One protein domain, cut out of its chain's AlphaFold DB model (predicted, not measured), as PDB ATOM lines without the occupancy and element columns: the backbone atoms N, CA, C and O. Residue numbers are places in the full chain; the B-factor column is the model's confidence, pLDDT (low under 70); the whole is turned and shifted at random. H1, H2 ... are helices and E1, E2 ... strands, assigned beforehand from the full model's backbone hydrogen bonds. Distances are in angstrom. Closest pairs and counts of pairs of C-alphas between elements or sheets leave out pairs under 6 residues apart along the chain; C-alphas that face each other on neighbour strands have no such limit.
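What this domain is: This is residues 2 to 99 of the 99 residues of an uncharacterized protein of Bacillus cereus VD045 (UniProt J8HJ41). A small sheet has H2 over one face and H1 crossing H2; a tail, residues 70 to 99, runs off and folds back, residues 82 to 93 sticking out. The printed part has 98 residues, with two named helices and three named strands, in the order E1, E2, H1, H2, E3; the sheet E1 E2 E3 is antiparallel. The class is mixed, with under half of the residues in named elements; the whole is extended, radius of gyration of the C-alphas 19.5 A, spanning 65 by 32 by 20 A.

Where its parts are: E1, residues 2 to 8, 20.4 A long, begins at C-alpha 2 (175.359, 198.630, 192.115). E2 is residues 15 to 21, 20.1 A; E3, residues 67 to 69, ends at C-alpha 69 (172.904, 206.365, 200.184). H2 is residues 53 to 64, 15.7 A; H1, residues 27 to 42, 22.6 A.

How they stand to each other: E1 and E2 form a hairpin, N 4 and O 19 within hydrogen-bond range at 2.8 A; E2 and E3 have N 67 and O 20 at 2.9 A. H2 is on the sheet, two layers, helix and sheet, at a height of 9.3 A, along E2 at 3 degrees on the local plane. H1 touches H2, about perpendicular at 74 degrees, closest C-alphas Ala 37 and Met 59, 5.7 A. In both helices every O i to N i+4 pair is within range.

The domain as a whole: The farthest C-alphas, Pro 47 and Lys 88, are 66.1 A apart. The printed part has no cut and no long link between named elements. Residues 72 to 74 and 76 to 99 have pLDDT under 70.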
ATOM      1  N   ASN A   2     173.955 198.836 191.758       88.50
ATOM      2  CA  ASN A   2     175.359 198.630 192.115       88.50
ATOM      3  C   ASN A   2     175.760 199.617 193.210       88.50
ATOM      4  O   ASN A   2     175.558 200.823 193.061       88.50
ATOM      5  N   PHE A   3     176.292 199.081 194.306       91.06
ATOM      6  CA  PHE A   3     176.713 199.854 195.466       91.06
ATOM      7  C   PHE A   3     178.231 199.964 195.510       91.06
ATOM      8  O   PHE A   3     178.948 199.008 195.217       91.06
ATOM      9  N   TYR A   4     178.691 201.140 195.909       92.56
ATOM     10  CA  TYR A   4     180.090 201.499 196.056       92.56
ATOM     11  C   TYR A   4     180.285 202.164 197.411       92.56
ATOM     12  O   TYR A   4     179.354 202.763 197.951       92.56
ATOM     13  N   SER A   5     181.493 202.072 197.953       91.19
ATOM     14  CA  SER A   5     181.828 202.684 199.234       91.19
ATOM     15  C   SER A   5     183.166 203.398 199.173       91.19
ATOM     16  O   SER A   5     184.122 202.873 198.599       91.19
ATOM     17  N   ILE A   6     183.236 204.561 199.806       91.06
ATOM     18  CA  ILE A   6     184.461 205.336 199.997       91.06
ATOM     19  C   ILE A   6     184.686 205.438 201.502       91.06
ATOM     20  O   ILE A   6     183.789 205.862 202.222       91.06
ATOM     21  N   ALA A   7     185.864 205.038 201.973       89.38
ATOM     22  CA  ALA A   7     186.250 205.146 203.376       89.38
ATOM     23  C   ALA A   7     187.328 206.224 203.527       89.38
ATOM     24  O   ALA A   7     188.307 206.218 202.778       89.38
ATOM     25  N   GLN A   8     187.170 207.124 204.495       86.19
ATOM     26  CA  GLN A   8     188.161 208.149 204.830       86.19
ATOM     27  C   GLN A   8     188.475 208.102 206.327       86.19
ATOM     28  O   GLN A   8     187.563 208.022 207.140       86.19
ATOM     29  N   GLY A   9     189.757 208.185 206.688       84.19
ATOM     30  CA  GLY A   9     190.217 208.125 208.080       84.19
ATOM     31  C   GLY A   9     190.731 206.744 208.495       84.19
ATOM     32  O   GLY A   9     190.796 205.813 207.691       84.19
ATOM     33  N   LEU A  10     191.144 206.628 209.758       78.44
ATOM     34  CA  LEU A  10     191.687 205.407 210.357       78.44
ATOM     35  C   LEU A  10     191.042 205.175 211.728       78.44
ATOM     36  O   LEU A  10     190.788 206.124 212.467       78.44
ATOM     37  N   TYR A  11     190.836 203.905 212.086       80.69
ATOM     38  CA  TYR A  11     190.287 203.484 213.381       80.69
ATOM     39  C   TYR A  11     188.979 204.209 213.745       80.69
ATOM     40  O   TYR A  11     187.985 204.043 213.043       80.69
ATOM     41  N   ASN A  12     188.985 204.990 214.829       81.62
ATOM     42  CA  ASN A  12     187.806 205.635 215.405       81.62
ATOM     43  C   ASN A  12     187.331 206.860 214.609       81.62
ATOM     44  O   ASN A  12     186.182 207.255 214.764       81.62
ATOM     45  N   ASP A  13     188.178 207.422 213.741       80.69
ATOM     46  CA  ASP A  13     187.838 208.572 212.891       80.69
ATOM     47  C   ASP A  13     187.474 208.135 211.462       80.69
ATOM     48  O   ASP A  13     187.478 208.935 210.522       80.69
ATOM     49  N   ARG A  14     187.229 206.833 211.265       84.62
ATOM     50  CA  ARG A  14     186.856 206.286 209.966       84.62
ATOM     51  C   ARG A  14     185.401 206.627 209.654       84.62
ATOM     52  O   ARG A  14     184.490 206.145 210.317       84.62
ATOM     53  N   ASN A  15     185.208 207.363 208.569       86.62
ATOM     54  CA  ASN A  15     183.906 207.617 207.971       86.62
ATOM     55  C   ASN A  15     183.753 206.771 206.706       86.62
ATOM     56  O   ASN A  15     184.592 206.840 205.803       86.62
ATOM     57  N   ASP A  16     182.688 205.974 206.648       88.88
ATOM     58  CA  ASP A  16     182.307 205.211 205.463       88.88
ATOM     59  C   ASP A  16     181.130 205.899 204.768       88.88
ATOM     60  O   ASP A  16     180.080 206.134 205.365       88.88
ATOM     61  N   TYR A  17     181.291 206.168 203.480       90.88
ATOM     62  CA  TYR A  17     180.272 206.774 202.640       90.88
ATOM     63  C   TYR A  17     179.818 205.800 201.567       90.88
ATOM     64  O   TYR A  17     180.639 205.115 200.953       90.88
ATOM     65  N   TYR A  18     178.517 205.782 201.291       91.62
ATOM     66  CA  TYR A  18     177.908 204.821 200.380       91.62
ATOM     67  C   TYR A  18     177.268 205.515 199.177       91.62
ATOM     68  O   TYR A  18     176.556 206.516 199.290       91.62
ATOM     69  N   LEU A  19     177.529 204.949 198.004       93.38
ATOM     70  CA  LEU A  19     177.107 205.458 196.710       93.38
ATOM     71  C   LEU A  19     176.373 204.374 195.926       93.38
ATOM     72  O   LEU A  19     176.754 203.204 195.936       93.38
ATOM     73  N   PHE A  20     175.351 204.787 195.193       93.44
ATOM     74  CA  PHE A  20     174.589 203.954 194.274       93.44
ATOM     75  C   PHE A  20     174.766 204.435 192.834       93.44
ATOM     76  O   PHE A  20     174.770 205.640 192.576       93.44
ATOM     77  N   HIS A  21     174.824 203.488 191.895       94.56
ATOM     78  CA  HIS A  21     174.711 203.766 190.468       94.56
ATOM     79  C   HIS A  21     173.895 202.689 189.731       94.56
ATOM     80  O   HIS A  21     173.872 201.510 190.116       94.56
ATOM     81  N   GLU A  22     173.206 203.099 188.662       94.38
ATOM     82  CA  GLU A  22     172.389 202.208 187.828       94.38
ATOM     83  C   GLU A  22     173.267 201.278 186.985       94.38
ATOM     84  O   GLU A  22     173.080 200.060 186.992       94.38
ATOM     85  N   GLU A  23     174.291 201.839 186.342       94.50
ATOM     86  CA  GLU A  23     175.326 201.081 185.638       94.50
ATOM     87  C   GLU A  23     176.317 200.423 186.604       94.50
ATOM     88  O   GLU A  23     176.526 200.887 187.728       94.50
ATOM     89  N   LYS A  24     176.932 199.329 186.145       94.69
ATOM     90  CA  LYS A  24     177.964 198.600 186.880       94.69
ATOM     91  C   LYS A  24     179.343 199.015 186.384       94.69
ATOM     92  O   LYS A  24     179.690 198.755 185.239       94.69
ATOM     93  N   PHE A  25     180.137 199.549 187.294       93.56
ATOM     94  CA  PHE A  25     181.568 199.782 187.145       93.56
ATOM     95  C   PHE A  25     182.374 198.723 187.885       93.56
ATOM     96  O   PHE A  25     182.016 198.327 189.002       93.56
ATOM     97  N   ASN A  26     183.472 198.291 187.278       94.88
ATOM     98  CA  ASN A  26     184.506 197.541 187.975       94.88
ATOM     99  C   ASN A  26     185.353 198.470 188.872       94.88
ATOM    100  O   ASN A  26     185.192 199.693 188.876       94.88
ATOM    101  N   GLN A  27     186.258 197.876 189.651       93.56
ATOM    102  CA  GLN A  27     187.091 198.615 190.598       93.56
ATOM    103  C   GLN A  27     187.961 199.684 189.917       93.56
ATOM    104  O   GLN A  27     188.032 200.810 190.404       93.56
ATOM    105  N   GLU A  28     188.600 199.369 188.790       96.69
ATOM    106  CA  GLU A  28     189.467 200.318 188.083       96.69
ATOM    107  C   GLU A  28     188.681 201.502 187.515       96.69
ATOM    108  O   GLU A  28     189.127 202.646 187.589       96.69
ATOM    109  N   GLU A  29     187.499 201.244 186.956       97.12
ATOM    110  CA  GLU A  29     186.605 202.277 186.433       97.12
ATOM    111  C   GLU A  29     186.121 203.208 187.540       97.12
ATOM    112  O   GLU A  29     186.131 204.429 187.365       97.12
ATOM    113  N   PHE A  30     185.740 202.646 188.688       95.75
ATOM    114  CA  PHE A  30     185.337 203.428 189.849       95.75
ATOM    115  C   PHE A  30     186.486 204.319 190.348       95.75
ATOM    116  O   PHE A  30     186.288 205.520 190.526       95.75
ATOM    117  N   ILE A  31     187.703 203.772 190.472       95.62
ATOM    118  CA  ILE A  31     188.899 204.531 190.881       95.62
ATOM    119  C   ILE A  31     189.213 205.654 189.886       95.62
ATOM    120  O   ILE A  31     189.509 206.773 190.297       95.62
ATOM    121  N   LYS A  32     189.115 205.399 188.575       96.94
ATOM    122  CA  LYS A  32     189.332 206.435 187.550       96.94
ATOM    123  C   LYS A  32     188.344 207.592 187.694       96.94
ATOM    124  O   LYS A  32     188.755 208.747 187.638       96.94
ATOM    125  N   LYS A  33     187.057 207.294 187.904       97.06
ATOM    126  CA  LYS A  33     186.019 208.315 188.132       97.06
ATOM    127  C   LYS A  33     186.269 209.097 189.422       97.06
ATOM    128  O   LYS A  33     186.183 210.321 189.414       97.06
ATOM    129  N   TYR A  34     186.626 208.401 190.498       95.81
ATOM    130  CA  TYR A  34     186.979 209.010 191.780       95.81
ATOM    131  C   TYR A  34     188.167 209.978 191.647       95.81
ATOM    132  O   TYR A  34     188.070 211.138 192.039       95.81
ATOM    133  N   ASN A  35     189.258 209.547 191.008       95.25
ATOM    134  CA  ASN A  35     190.438 210.387 190.794       95.25
ATOM    135  C   ASN A  35     190.125 211.605 189.921       95.25
ATOM    136  O   ASN A  35     190.567 212.709 190.226       95.25
ATOM    137  N   PHE A  36     189.315 211.438 188.874       96.56
ATOM    138  CA  PHE A  36     188.894 212.570 188.056       96.56
ATOM    139  C   PHE A  36     188.050 213.576 188.851       96.56
ATOM    140  O   PHE A  36     188.226 214.781 188.691       96.56
ATOM    141  N   ALA A  37     187.158 213.110 189.732       95.88
ATOM    142  CA  ALA A  37     186.394 213.991 190.613       95.88
ATOM    143  C   ALA A  37     187.317 214.804 191.542       95.88
ATOM    144  O   ALA A  37     187.127 216.016 191.673       95.88
ATOM    145  N   ILE A  38     188.363 214.181 192.097       93.75
ATOM    146  CA  ILE A  38     189.408 214.886 192.857       93.75
ATOM    147  C   ILE A  38     190.087 215.944 191.986       93.75
ATOM    148  O   ILE A  38     190.162 217.098 192.389       93.75
ATOM    149  N   GLU A  39     190.533 215.598 190.777       94.06
ATOM    150  CA  GLU A  39     191.197 216.553 189.880       94.06
ATOM    151  C   GLU A  39     190.324 217.773 189.553       94.06
ATOM    152  O   GLU A  39     190.840 218.884 189.410       94.06
ATOM    153  N   GLN A  40     189.008 217.591 189.414       94.38
ATOM    154  CA  GLN A  40     188.076 218.699 189.189       94.38
ATOM    155  C   GLN A  40     187.933 219.595 190.421       94.38
ATOM    156  O   GLN A  40     187.827 220.812 190.267       94.38
ATOM    157  N   LEU A  41     187.951 219.018 191.623       92.81
ATOM    158  CA  LEU A  41     187.923 219.772 192.875       92.81
ATOM    159  C   LEU A  41     189.227 220.537 193.088       92.81
ATOM    160  O   LEU A  41     189.186 221.739 193.316       92.81
ATOM    161  N   THR A  42     190.383 219.908 192.872       90.19
ATOM    162  CA  THR A  42     191.695 220.565 193.010       90.19
ATOM    163  C   THR A  42     191.847 221.784 192.096       90.19
ATOM    164  O   THR A  42     192.567 222.719 192.425       90.19
ATOM    165  N   LYS A  43     191.161 221.814 190.945       90.00
ATOM    166  CA  LYS A  43     191.149 222.984 190.045       90.00
ATOM    167  C   LYS A  43     190.287 224.145 190.551       90.00
ATOM    168  O   LYS A  43     190.476 225.266 190.087       90.00
ATOM    169  N   LYS A  44     189.307 223.872 191.415       82.94
ATOM    170  CA  LYS A  44     188.313 224.842 191.911       82.94
ATOM    171  C   LYS A  44     188.587 225.297 193.348       82.94
ATOM    172  O   LYS A  44     188.096 226.351 193.737       82.94
ATOM    173  N   THR A  45     189.340 224.510 194.105       83.19
ATOM    174  CA  THR A  45     189.619 224.705 195.530       83.19
ATOM    175  C   THR A  45     190.999 225.341 195.736       83.19
ATOM    176  O   THR A  45     191.915 225.109 194.946       83.19
ATOM    177  N   ASP A  46     191.162 226.162 196.781       83.12
ATOM    178  CA  ASP A  46     192.472 226.719 197.150       83.12
ATOM    179  C   ASP A  46     193.443 225.566 197.484       83.12
ATOM    180  O   ASP A  46     193.068 224.668 198.238       83.12
ATOM    181  N   PRO A  47     194.695 225.565 196.990       78.56
ATOM    182  CA  PRO A  47     195.683 224.532 197.315       78.56
ATOM    183  C   PRO A  47     195.955 224.319 198.815       78.56
ATOM    184  O   PRO A  47     196.589 223.331 199.183       78.56
ATOM    185  N   ARG A  48     195.556 225.263 199.676       78.44
ATOM    186  CA  ARG A  48     195.669 225.180 201.141       78.44
ATOM    187  C   ARG A  48     194.472 224.503 201.804       78.44
ATOM    188  O   ARG A  48     194.568 224.150 202.979       78.44
ATOM    189  N   GLU A  49     193.360 224.356 201.095       83.12
ATOM    190  CA  GLU A  49     192.175 223.661 201.582       83.12
ATOM    191  C   GLU A  49     192.285 222.165 201.280       83.12
ATOM    192  O   GLU A  49     192.623 221.741 200.173       83.12
ATOM    193  N   ASN A  50     191.999 221.347 202.289       83.62
ATOM    194  CA  ASN A  50     191.969 219.900 202.125       83.62
ATOM    195  C   ASN A  50     190.656 219.488 201.463       83.62
ATOM    196  O   ASN A  50     189.586 219.902 201.904       83.62
ATOM    197  N   ILE A  51     190.750 218.625 200.453       87.56
ATOM    198  CA  ILE A  51     189.583 217.997 199.839       87.56
ATOM    199  C   ILE A  51     189.129 216.846 200.737       87.56
ATOM    200  O   ILE A  51     189.877 215.886 200.950       87.56
ATOM    201  N   ASP A  52     187.912 216.937 201.263       89.44
ATOM    202  CA  ASP A  52     187.299 215.854 202.031       89.44
ATOM    203  C   ASP A  52     186.520 214.876 201.130       89.44
ATOM    204  O   ASP A  52     186.260 215.131 199.949       89.44
ATOM    205  N   ALA A  53     186.174 213.702 201.668       89.81
ATOM    206  CA  ALA A  53     185.439 212.698 200.902       89.81
ATOM    207  C   ALA A  53     184.026 213.166 200.519       89.81
ATOM    208  O   ALA A  53     183.539 212.799 199.451       89.81
ATOM    209  N   GLU A  54     183.387 214.001 201.340       91.44
ATOM    210  CA  GLU A  54     182.057 214.563 201.085       91.44
ATOM    211  C   GLU A  54     182.034 215.415 199.809       91.44
ATOM    212  O   GLU A  54     181.149 215.266 198.960       91.44
ATOM    213  N   GLN A  55     183.051 216.256 199.616       93.00
ATOM    214  CA  GLN A  55     183.237 217.049 198.406       93.00
ATOM    215  C   GLN A  55     183.430 216.153 197.180       93.00
ATOM    216  O   GLN A  55     182.791 216.379 196.147       93.00
ATOM    217  N   VAL A  56     184.258 215.107 197.288       94.38
ATOM    218  CA  VAL A  56     184.477 214.154 196.185       94.38
ATOM    219  C   VAL A  56     183.184 213.429 195.825       94.38
ATOM    220  O   VAL A  56     182.854 213.307 194.648       94.38
ATOM    221  N   ILE A  57     182.410 213.004 196.820       94.31
ATOM    222  CA  ILE A  57     181.122 212.333 196.634       94.31
ATOM    223  C   ILE A  57     180.128 213.248 195.928       94.31
ATOM    224  O   ILE A  57     179.498 212.815 194.964       94.31
ATOM    225  N   SER A  58     180.007 214.509 196.356       95.25
ATOM    226  CA  SER A  58     179.171 215.502 195.663       95.25
ATOM    227  C   SER A  58     179.565 215.632 194.196       95.25
ATOM    228  O   SER A  58     178.712 215.540 193.315       95.25
ATOM    229  N   MET A  59     180.866 215.743 193.921       95.88
ATOM    230  CA  MET A  59     181.382 215.839 192.557       95.88
ATOM    231  C   MET A  59     181.094 214.570 191.739       95.88
ATOM    232  O   MET A  59     180.736 214.653 190.567       95.88
ATOM    233  N   MET A  60     181.198 213.379 192.336       96.56
ATOM    234  CA  MET A  60     180.844 212.124 191.664       96.56
ATOM    235  C   MET A  60     179.345 212.031 191.357       96.56
ATOM    236  O   MET A  60     178.977 211.541 190.286       96.56
ATOM    237  N   CYS A  61     178.481 212.515 192.253       95.69
ATOM    238  CA  CYS A  61     177.044 212.620 192.005       95.69
ATOM    239  C   CYS A  61     176.741 213.554 190.826       95.69
ATOM    240  O   CYS A  61     175.949 213.199 189.956       95.69
ATOM    241  N   GLU A  62     177.404 214.709 190.759       96.19
ATOM    242  CA  GLU A  62     177.221 215.686 189.679       96.19
ATOM    243  C   GLU A  62     177.741 215.181 188.326       96.19
ATOM    244  O   GLU A  62     177.039 215.263 187.318       96.19
ATOM    245  N   LEU A  63     178.965 214.647 188.285       96.44
ATOM    246  CA  LEU A  63     179.631 214.266 187.035       96.44
ATOM    247  C   LEU A  63     179.125 212.946 186.458       96.44
ATOM    248  O   LEU A  63     179.114 212.764 185.239       96.44
ATOM    249  N   TYR A  64     178.769 212.004 187.328       96.31
ATOM    250  CA  TYR A  64     178.513 210.621 186.941       96.31
ATOM    251  C   TYR A  64     177.186 210.093 187.471       96.31
ATOM    252  O   TYR A  64     176.994 208.890 187.457       96.31
ATOM    253  N   GLN A  65     176.282 210.952 187.948       95.56
ATOM    254  CA  GLN A  65     174.923 210.561 188.348       95.56
ATOM    255  C   GLN A  65     174.871 209.482 189.442       95.56
ATOM    256  O   GLN A  65     173.867 208.779 189.594       95.56
ATOM    257  N   PHE A  66     175.931 209.358 190.249       96.00
ATOM    258  CA  PHE A  66     175.843 208.584 191.481       96.00
ATOM    259  C   PHE A  66     174.782 209.197 192.394       96.00
ATOM    260  O   PHE A  66     174.603 210.415 192.440       96.00
ATOM    261  N   LYS A  67     174.108 208.360 193.175       95.12
ATOM    262  CA  LYS A  67     173.201 208.807 194.238       95.12
ATOM    263  C   LYS A  67     173.817 208.458 195.582       95.12
ATOM    264  O   LYS A  67     174.329 207.353 195.759       95.12
ATOM    265  N   ARG A  68     173.763 209.397 196.524       93.56
ATOM    266  CA  ARG A  68     174.160 209.146 197.911       93.56
ATOM    267  C   ARG A  68     173.175 208.180 198.555       93.56
ATOM    268  O   ARG A  68     171.968 208.299 198.351       93.56
ATOM    269  N   VAL A  69     173.699 207.250 199.337       90.50
ATOM    270  CA  VAL A  69     172.904 206.365 200.184       90.50
ATOM    271  C   VAL A  69     173.058 206.877 201.609       90.50
ATOM    272  O   VAL A  69     174.142 206.786 202.178       90.50
ATOM    273  N   SER A  70     171.998 207.482 202.144       80.19
ATOM    274  CA  SER A  70     172.005 208.104 203.474       80.19
ATOM    275  C   SER A  70     172.028 207.081 204.604       80.19
ATOM    276  O   SER A  70     172.632 207.332 205.638       80.19
ATOM    277  N   GLU A  71     171.391 205.928 204.404       71.38
ATOM    278  CA  GLU A  71     171.278 204.872 205.404       71.38
ATOM    279  C   GLU A  71     171.431 203.518 204.715       71.38
ATOM    280  O   GLU A  71     170.768 203.230 203.714       71.38
ATOM    281  N   LEU A  72     172.331 202.689 205.239       69.75
ATOM    282  CA  LEU A  72     172.522 201.323 204.779       69.75
ATOM    283  C   LEU A  72     172.315 200.379 205.962       69.75
ATOM    284  O   LEU A  72     173.214 200.187 206.775       69.75
ATOM    285  N   TYR A  73     171.141 199.761 206.028       68.00
ATOM    286  CA  TYR A  73     170.867 198.714 207.004       68.00
ATOM    287  C   TYR A  73     171.546 197.418 206.557       68.00
ATOM    288  O   TYR A  73     171.146 196.804 205.563       68.00
ATOM    289  N   LYS A  74     172.592 196.999 207.276       66.00
ATOM    290  CA  LYS A  74     173.219 195.688 207.076       66.00
ATOM    291  C   LYS A  74     172.602 194.699 208.051       66.00
ATOM    292  O   LYS A  74     172.939 194.685 209.225       66.00
ATOM    293  N   ILE A  75     171.714 193.851 207.547       71.94
ATOM    294  CA  ILE A  75     171.161 192.750 208.336       71.94
ATOM    295  C   ILE A  75     172.112 191.560 208.208       71.94
ATOM    296  O   ILE A  75     172.204 190.942 207.144       71.94
ATOM    297  N   HIS A  76     172.832 191.248 209.284       65.44
ATOM    298  CA  HIS A  76     173.672 190.057 209.356       65.44
ATOM    299  C   HIS A  76     172.820 188.865 209.790       65.44
ATOM    300  O   HIS A  76     172.175 188.888 210.833       65.44
ATOM    301  N   CYS A  77     172.804 187.814 208.973       68.00
ATOM    302  CA  CYS A  77     172.117 186.570 209.301       68.00
ATOM    303  C   CYS A  77     173.170 185.524 209.664       68.00
ATOM    304  O   CYS A  77     173.951 185.111 208.808       68.00
ATOM    305  N   HIS A  78     173.212 185.125 210.935       62.41
ATOM    306  CA  HIS A  78     174.218 184.191 211.457       62.41
ATOM    307  C   HIS A  78     173.906 182.712 211.172       62.41
ATOM    308  O   HIS A  78     174.771 181.860 211.362       62.41
ATOM    309  N   GLU A  79     172.707 182.401 210.677       67.56
ATOM    310  CA  GLU A  79     172.267 181.042 210.356       67.56
ATOM    311  C   GLU A  79     171.802 180.939 208.897       67.56
ATOM    312  O   GLU A  79     171.374 181.930 208.297       67.56
ATOM    313  N   GLU A  80     171.855 179.730 208.321       64.25
ATOM    314  CA  GLU A  80     171.217 179.446 207.032       64.25
ATOM    315  C   GLU A  80     169.717 179.756 207.135       64.25
ATOM    316  O   GLU A  80     168.942 178.998 207.725       64.25
ATOM    317  N   MET A  81     169.297 180.891 206.568       64.50
ATOM    318  CA  MET A  81     167.897 181.299 206.571       64.50
ATOM    319  C   MET A  81     167.044 180.246 205.859       64.50
ATOM    320  O   MET A  81     167.067 180.113 204.633       64.50
ATOM    321  N   LYS A  82     166.242 179.508 206.629       65.50
ATOM    322  CA  LYS A  82     165.197 178.652 206.069       65.50
ATOM    323  C   LYS A  82     164.105 179.543 205.492       65.50
ATOM    324  O   LYS A  82     163.659 180.492 206.132       65.50
ATOM    325  N   LYS A  83     163.653 179.225 204.278       68.56
ATOM    326  CA  LYS A  83     162.499 179.885 203.660       68.56
ATOM    327  C   LYS A  83     161.301 179.765 204.608       68.56
ATOM    328  O   LYS A  83     160.886 178.650 204.919       68.56
ATOM    329  N   VAL A  84     160.747 180.894 205.045       63.78
ATOM    330  CA  VAL A  84     159.503 180.907 205.821       63.78
ATOM    331  C   VAL A  84     158.369 180.526 204.874       63.78
ATOM    332  O   VAL A  84     157.981 181.299 203.996       63.78
ATOM    333  N   ASP A  85     157.887 179.294 204.999       57.12
ATOM    334  CA  ASP A  85     156.681 178.834 204.326       57.12
ATOM    335  C   ASP A  85     155.498 179.196 205.233       57.12
ATOM    336  O   ASP A  85     155.338 178.632 206.314       57.12
ATOM    337  N   ASN A  86     154.683 180.175 204.827       52.16
ATOM    338  CA  ASN A  86     153.553 180.701 205.613       52.16
ATOM    339  C   ASN A  86     152.422 179.678 205.850       52.16
ATOM    340  O   ASN A  86     151.319 180.044 206.252       52.16
ATOM    341  N   SER A  87     152.654 178.397 205.578       49.34
ATOM    342  CA  SER A  87     151.631 177.369 205.643       49.34
ATOM    343  C   SER A  87     151.452 176.740 207.026       49.34
ATOM    344  O   SER A  87     150.356 176.229 207.254       49.34
ATOM    345  N   LYS A  88     152.404 176.793 207.979       47.59
ATOM    346  CA  LYS A  88     152.195 176.272 209.355       47.59
ATOM    347  C   LYS A  88     153.081 176.939 210.423       47.59
ATOM    348  O   LYS A  88     154.294 176.894 210.320       47.59
ATOM    349  N   HIS A  89     152.421 177.448 211.468       43.84
ATOM    350  CA  HIS A  89     152.907 177.770 212.822       43.84
ATOM    351  C   HIS A  89     154.161 178.649 212.995       43.84
ATOM    352  O   HIS A  89     155.299 178.237 212.805       43.84
ATOM    353  N   ILE A  90     153.905 179.861 213.498       48.53
ATOM    354  CA  ILE A  90     154.867 180.735 214.166       48.53
ATOM    355  C   ILE A  90     155.142 180.122 215.543       48.53
ATOM    356  O   ILE A  90     154.328 180.308 216.434       48.53
ATOM    357  N   ASP A  91     156.248 179.404 215.706       47.16
ATOM    358  CA  ASP A  91     156.825 179.078 217.019       47.16
ATOM    359  C   ASP A  91     158.350 178.951 216.884       47.16
ATOM    360  O   ASP A  91     158.921 177.874 216.988       47.16
ATOM    361  N   SER A  92     158.994 180.074 216.552       47.19
ATOM    362  CA  SER A  92     160.354 180.466 216.965       47.19
ATOM    363  C   SER A  92     160.794 181.614 216.058       47.19
ATOM    364  O   SER A  92     161.375 181.406 214.991       47.19
ATOM    365  N   LEU A  93     160.459 182.844 216.445       46.28
ATOM    366  CA  LEU A  93     161.012 184.027 215.798       46.28
ATOM    367  C   LEU A  93     162.503 184.085 216.140       46.28
ATOM    368  O   LEU A  93     162.866 184.354 217.284       46.28
ATOM    369  N   GLY A  94     163.354 183.811 215.150       46.34
ATOM    370  CA  GLY A  94     164.733 184.284 215.182       46.34
ATOM    371  C   GLY A  94     164.707 185.800 215.371       46.34
ATOM    372  O   GLY A  94     163.920 186.499 214.730       46.34
ATOM    373  N   TYR A  95     165.497 186.300 216.308       47.22
ATOM    374  CA  TYR A  95     165.608 187.729 216.557       47.22
ATOM    375  C   TYR A  95     166.510 188.353 215.492       47.22
ATOM    376  O   TYR A  95     167.555 187.811 215.138       47.22
ATOM    377  N   ILE A  96     166.073 189.492 214.961       43.06
ATOM    378  CA  ILE A  96     166.893 190.360 214.121       43.06
ATOM    379  C   ILE A  96     167.496 191.393 215.066       43.06
ATOM    380  O   ILE A  96     166.760 192.207 215.624       43.06
ATOM    381  N   GLU A  97     168.811 191.358 215.255       32.66
ATOM    382  CA  GLU A  97     169.531 192.515 215.781       32.66
ATOM    383  C   GLU A  97     169.751 193.506 214.636       32.66
ATOM    384  O   GLU A  97     170.208 193.146 213.548       32.66
ATOM    385  N   VAL A  98     169.348 194.751 214.875       33.06
ATOM    386  CA  VAL A  98     169.625 195.890 214.004       33.06
ATOM    387  C   VAL A  98     170.693 196.704 214.726       33.06
ATOM    388  O   VAL A  98     170.391 197.302 215.759       33.06
ATOM    389  N   GLU A  99     171.925 196.664 214.220       34.06
ATOM    390  CA  GLU A  99     172.996 197.603 214.589       34.06
ATOM    391  C   GLU A  99     172.962 198.840 213.686       34.06
ATOM    392  O   GLU A  99     172.767 198.674 212.455       34.06
TER     393      GLU A  99